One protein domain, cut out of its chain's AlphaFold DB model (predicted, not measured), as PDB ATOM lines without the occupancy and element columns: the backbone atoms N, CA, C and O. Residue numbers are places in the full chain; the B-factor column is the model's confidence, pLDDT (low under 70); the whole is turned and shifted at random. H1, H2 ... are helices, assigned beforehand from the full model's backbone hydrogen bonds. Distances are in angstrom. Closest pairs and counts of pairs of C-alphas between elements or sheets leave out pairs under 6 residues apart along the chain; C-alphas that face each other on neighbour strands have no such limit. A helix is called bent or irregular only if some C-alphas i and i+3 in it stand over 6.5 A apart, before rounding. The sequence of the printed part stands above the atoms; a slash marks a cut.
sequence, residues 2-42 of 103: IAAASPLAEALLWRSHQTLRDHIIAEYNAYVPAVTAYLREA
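What this domain is: This is residues 2 to 42 of the 103 residues of an uncharacterized protein of Pyrenophora teres f. teres (strain 0-1) (UniProt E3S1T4). One long helix, H3, bent into two arms, makes most of the length; before its first residue, His 17, a loop of residues 12 to 16 turns away to a small head of two very short helices, H1 and H2, which meet at a corner. No other helix packs on the long one. The printed part has 41 residues with three named helices, in the order H1, H2, H3, and no named strand; its class is all helix. The whole is extended, with a radius of gyration of the C-alphas of 15.6 A, and spans 45 by 22 by 9 A.

How they stand to each other: H3, residues 17 to 40, was assigned as one helix by its hydrogen bonds, but it is bent: C-alphas 30 and 33 are 6.7 A apart. Its arms, H3a, residues 17 to 30, and H3b, residues 33 to 40, stand at a steep tilt of 37 degrees, only just steep. H2, residues 7 to 11, is apart from both arms. H1, residues 2 to 5, is apart from both arms too. H1 and H2 touch only at the corner by their link; their closest C-alphas, those of Ala 3 and Glu 10, are 5.5 A apart. Every O i to N i+4 pair is within hydrogen-bond range in H2, H3a and H3b, while H1 is too short for such a pair.

Where its parts are: H3a begins at C-alpha 17, (49.571, -48.286, 35.710), and measures 20.0 A. H3b measures 10.5 A and ends at C-alpha 40, (49.897, -27.896, 7.351). H2 measures 6.7 A. H1 measures 5.3 A from C-alpha 2, (58.733, -37.536, 46.745).

The domain as a whole: The two C-alphas farthest apart, those of Ala 4 and Arg 40, are 45.3 A apart. The printed part has no cut, and both links are tight. Residues 24 to 42, of which 24 to 40 belong to H3, stand free. The mean pLDDT of the printed part is 90.5; no printed residue is under 70, and H1 has a mean of 77.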
ATOM      1  N   ILE A   2      59.460 -38.546  47.553       73.00
ATOM      2  CA  ILE A   2      58.733 -37.536  46.745       73.00
ATOM      3  C   ILE A   2      57.985 -36.512  47.623       73.00
ATOM      4  O   ILE A   2      58.116 -35.315  47.397       73.00
ATOM      5  N   ALA A   3      57.320 -36.963  48.695       72.62
ATOM      6  CA  ALA A   3      56.666 -36.096  49.688       72.62
ATOM      7  C   ALA A   3      57.591 -35.019  50.284       72.62
ATOM      8  O   ALA A   3      57.179 -33.892  50.533       72.62
ATOM      9  N   ALA A   4      58.859 -35.384  50.504       78.50
ATOM     10  CA  ALA A   4      59.873 -34.507  51.079       78.50
ATOM     11  C   ALA A   4      60.341 -33.421  50.096       78.50
ATOM     12  O   ALA A   4      60.823 -32.381  50.533       78.50
ATOM     13  N   ALA A   5      60.195 -33.654  48.786       82.31
ATOM     14  CA  ALA A   5      60.492 -32.676  47.744       82.31
ATOM     15  C   ALA A   5      59.278 -31.783  47.436       82.31
ATOM     16  O   ALA A   5      59.431 -30.584  47.219       82.31
ATOM     17  N   SER A   6      58.069 -32.355  47.426       85.69
ATOM     18  CA  SER A   6      56.806 -31.619  47.326       85.69
ATOM     19  C   SER A   6      55.629 -32.516  47.740       85.69
ATOM     20  O   SER A   6      55.330 -33.488  47.038       85.69
ATOM     21  N   PRO A   7      54.899 -32.184  48.822       79.81
ATOM     22  CA  PRO A   7      53.700 -32.926  49.226       79.81
ATOM     23  C   PRO A   7      52.603 -32.905  48.152       79.81
ATOM     24  O   PRO A   7      51.825 -33.845  48.012       79.81
ATOM     25  N   LEU A   8      52.560 -31.834  47.355       84.81
ATOM     26  CA  LEU A   8      51.578 -31.655  46.290       84.81
ATOM     27  C   LEU A   8      51.879 -32.567  45.089       84.81
ATOM     28  O   LEU A   8      50.958 -33.082  44.463       84.81
ATOM     29  N   ALA A   9      53.159 -32.835  44.813       82.56
ATOM     30  CA  ALA A   9      53.564 -33.780  43.773       82.56
ATOM     31  C   ALA A   9      53.166 -35.219  44.122       82.56
ATOM     32  O   ALA A   9      52.723 -35.954  43.247       82.56
ATOM     33  N   GLU A  10      53.265 -35.610  45.397       83.69
ATOM     34  CA  GLU A  10      52.833 -36.938  45.851       83.69
ATOM     35  C   GLU A  10      51.324 -37.149  45.663       83.69
ATOM     36  O   GLU A  10      50.895 -38.221  45.233       83.69
ATOM     37  N   ALA A  11      50.517 -36.113  45.912       83.81
ATOM     38  CA  ALA A  11      49.073 -36.163  45.696       83.81
ATOM     39  C   ALA A  11      48.687 -36.333  44.213       83.81
ATOM     40  O   ALA A  11      47.632 -36.900  43.926       83.81
ATOM     41  N   LEU A  12      49.542 -35.880  43.291       84.56
ATOM     42  CA  LEU A  12      49.335 -35.939  41.841       84.56
ATOM     43  C   LEU A  12      49.908 -37.203  41.187       84.56
ATOM     44  O   LEU A  12      49.774 -37.381  39.976       84.56
ATOM     45  N   LEU A  13      50.542 -38.095  41.955       86.31
ATOM     46  CA  LEU A  13      51.062 -39.342  41.408       86.31
ATOM     47  C   LEU A  13      49.929 -40.252  40.934       86.31
ATOM     48  O   LEU A  13      48.953 -40.514  41.643       86.31
ATOM     49  N   TRP A  14      50.116 -40.817  39.746       86.88
ATOM     50  CA  TRP A  14      49.253 -41.868  39.231       86.88
ATOM     51  C   TRP A  14      49.340 -43.100  40.131       86.88
ATOM     52  O   TRP A  14      50.411 -43.660  40.352       86.88
ATOM     53  N   ARG A  15      48.189 -43.540  40.645       86.00
ATOM     54  CA  ARG A  15      48.102 -44.681  41.574       86.00
ATOM     55  C   ARG A  15      47.922 -46.028  40.873       86.00
ATOM     56  O   ARG A  15      47.923 -47.064  41.527       86.00
ATOM     57  N   SER A  16      47.741 -46.016  39.554       91.38
ATOM     58  CA  SER A  16      47.519 -47.208  38.740       91.38
ATOM     59  C   SER A  16      48.230 -47.080  37.400       91.38
ATOM     60  O   SER A  16      48.093 -46.073  36.702       91.38
ATOM     61  N   HIS A  17      48.939 -48.144  37.022       91.00
ATOM     62  CA  HIS A  17      49.571 -48.286  35.710       91.00
ATOM     63  C   HIS A  17      48.555 -48.150  34.571       91.00
ATOM     64  O   HIS A  17      48.862 -47.566  33.536       91.00
ATOM     65  N   GLN A  18      47.331 -48.651  34.775       93.88
ATOM     66  CA  GLN A  18      46.273 -48.574  33.773       93.88
ATOM     67  C   GLN A  18      45.817 -47.125  33.570       93.88
ATOM     68  O   GLN A  18      45.734 -46.669  32.437       93.88
ATOM     69  N   THR A  19      45.632 -46.367  34.654       92.88
ATOM     70  CA  THR A  19      45.250 -44.951  34.567       92.88
ATOM     71  C   THR A  19      46.322 -44.114  33.869       92.88
ATOM     72  O   THR A  19      45.991 -43.285  33.028       92.88
ATOM     73  N   LEU A  20      47.604 -44.362  34.163       93.44
ATOM     74  CA  LEU A  20      48.707 -43.702  33.461       93.44
ATOM     75  C   LEU A  20      48.697 -44.036  31.962       93.44
ATOM     76  O   LEU A  20      48.807 -43.138  31.132       93.44
ATOM     77  N   ARG A  21      48.532 -45.317  31.610       94.69
ATOM     78  CA  ARG A  21      48.451 -45.760  30.212       94.69
ATOM     79  C   ARG A  21      47.302 -45.078  29.470       94.69
ATOM     80  O   ARG A  21      47.511 -44.580  28.368       94.69
ATOM     81  N   ASP A  22      46.114 -45.051  30.064       94.69
ATOM     82  CA  ASP A  22      44.935 -44.442  29.447       94.69
ATOM     83  C   ASP A  22      45.120 -42.935  29.260       94.69
ATOM     84  O   ASP A  22      44.753 -42.397  28.217       94.69
ATOM     85  N   HIS A  23      45.758 -42.268  30.225       94.44
ATOM     86  CA  HIS A  23      46.090 -40.853  30.112       94.44
ATOM     87  C   HIS A  23      47.073 -40.578  28.968       94.44
ATOM     88  O   HIS A  23      46.801 -39.711  28.144       94.44
ATOM     89  N   ILE A  24      48.154 -41.359  28.856       95.06
ATOM     90  CA  ILE A  24      49.127 -41.240  27.756       95.06
ATOM     91  C   ILE A  24      48.439 -41.430  26.398       95.06
ATOM     92  O   ILE A  24      48.687 -40.670  25.465       95.06
ATOM     93  N   ILE A  25      47.557 -42.428  26.273       95.69
ATOM     94  CA  ILE A  25      46.816 -42.677  25.025       95.69
ATOM     95  C   ILE A  25      45.860 -41.516  24.716       95.69
ATOM     96  O   ILE A  25      45.754 -41.100  23.562       95.69
ATOM     97  N   ALA A  26      45.160 -40.993  25.723       96.00
ATOM     98  CA  ALA A  26      44.255 -39.861  25.552       96.00
ATOM     99  C   ALA A  26      45.007 -38.596  25.114       96.00
ATOM    100  O   ALA A  26      44.582 -37.936  24.166       96.00
ATOM    101  N   GLU A  27      46.139 -38.298  25.753       95.75
ATOM    102  CA  GLU A  27      46.998 -37.170  25.400       95.75
ATOM    103  C   GLU A  27      47.558 -37.327  23.983       95.75
ATOM    104  O   GLU A  27      47.414 -36.419  23.167       95.75
ATOM    105  N   TYR A  28      48.079 -38.510  23.639       94.12
ATOM    106  CA  TYR A  28      48.512 -38.823  22.277       94.12
ATOM    107  C   TYR A  28      47.410 -38.517  21.251       94.12
ATOM    108  O   TYR A  28      47.636 -37.757  20.309       94.12
ATOM    109  N   ASN A  29      46.200 -39.045  21.458       95.44
ATOM    110  CA  ASN A  29      45.079 -38.831  20.541       95.44
ATOM    111  C   ASN A  29      44.671 -37.352  20.444       95.44
ATOM    112  O   ASN A  29      44.292 -36.897  19.365       95.44
ATOM    113  N   ALA A  30      44.767 -36.596  21.541       95.69
ATOM    114  CA  ALA A  30      44.488 -35.163  21.554       95.69
ATOM    115  C   ALA A  30      45.536 -34.348  20.770       95.69
ATOM    116  O   ALA A  30      45.186 -33.338  20.159       95.69
ATOM    117  N   TYR A  31      46.795 -34.796  20.733       94.56
ATOM    118  CA  TYR A  31      47.881 -34.121  20.010       94.56
ATOM    119  C   TYR A  31      47.943 -34.440  18.512       94.56
ATOM    120  O   TYR A  31      48.455 -33.622  17.750       94.56
ATOM    121  N   VAL A  32      47.395 -35.572  18.052       94.25
ATOM    122  CA  VAL A  32      47.331 -35.916  16.614       94.25
ATOM    123  C   VAL A  32      46.808 -34.759  15.734       94.25
ATOM    124  O   VAL A  32      47.485 -34.406  14.759       94.25
ATOM    125  N   PRO A  33      45.654 -34.119  16.028       96.31
ATOM    126  CA  PRO A  33      45.181 -32.987  15.230       96.31
ATOM    127  C   PRO A  33      46.097 -31.758  15.326       96.31
ATOM    128  O   PRO A  33      46.246 -31.051  14.329       96.31
ATOM    129  N   ALA A  34      46.743 -31.519  16.471       94.44
ATOM    130  CA  ALA A  34      47.675 -30.403  16.643       94.44
ATOM    131  C   ALA A  34      48.923 -30.572  15.763       94.44
ATOM    132  O   ALA A  34      49.256 -29.672  14.997       94.44
ATOM    133  N   VAL A  35      49.549 -31.754  15.776       94.25
ATOM    134  CA  VAL A  35      50.694 -32.063  14.898       94.25
ATOM    135  C   VAL A  35      50.289 -31.970  13.425       94.25
ATOM    136  O   VAL A  35      51.023 -31.414  12.613       94.25
ATOM    137  N   THR A  36      49.087 -32.435  13.077       95.75
ATOM    138  CA  THR A  36      48.553 -32.290  11.713       95.75
ATOM    139  C   THR A  36      48.441 -30.818  11.301       95.75
ATOM    140  O   THR A  36      48.781 -30.476  10.169       95.75
ATOM    141  N   ALA A  37      47.983 -29.939  12.198       96.19
ATOM    142  CA  ALA A  37      47.938 -28.501  11.949       96.19
ATOM    143  C   ALA A  37      49.349 -27.912  11.784       96.19
ATOM    144  O   ALA A  37      49.594 -27.215  10.802       96.19
ATOM    145  N   TYR A  38      50.302 -28.280  12.646       95.25
ATOM    146  CA  TYR A  38      51.684 -27.801  12.542       95.25
ATOM    147  C   TYR A  38      52.349 -28.171  11.214       95.25
ATOM    148  O   TYR A  38      53.076 -27.358  10.646       95.25
ATOM    149  N   LEU A  39      52.081 -29.375  10.698       96.12
ATOM    150  CA  LEU A  39      52.580 -29.795   9.388       96.12
ATOM    151  C   LEU A  39      51.897 -29.033   8.245       96.12
ATOM    152  O   LEU A  39      52.554 -28.684   7.270       96.12
ATOM    153  N   ARG A  40      50.600 -28.724   8.352       96.19
ATOM    154  CA  ARG A  40      49.897 -27.896   7.351       96.19
ATOM    155  C   ARG A  40      50.414 -26.460   7.305       96.19
ATOM    156  O   ARG A  40      50.387 -25.843   6.247       96.19
ATOM    157  N   GLU A  41      50.872 -25.950   8.439       95.94
ATOM    158  CA  GLU A  41      51.431 -24.605   8.597       95.94
ATOM    159  C   GLU A  41      52.950 -24.555   8.354       95.94
ATOM    160  O   GLU A  41      53.584 -23.518   8.569       95.94
ATOM    161  N   ALA A  42      53.553 -25.662   7.906       97.38
ATOM    162  CA  ALA A  42      54.965 -25.708   7.565       97.38
ATOM    163  C   ALA A  42      55.301 -24.657   6.497       97.38
ATOM    164  O   ALA A  42      54.673 -24.571   5.440       97.38
TER     165      ALA A  42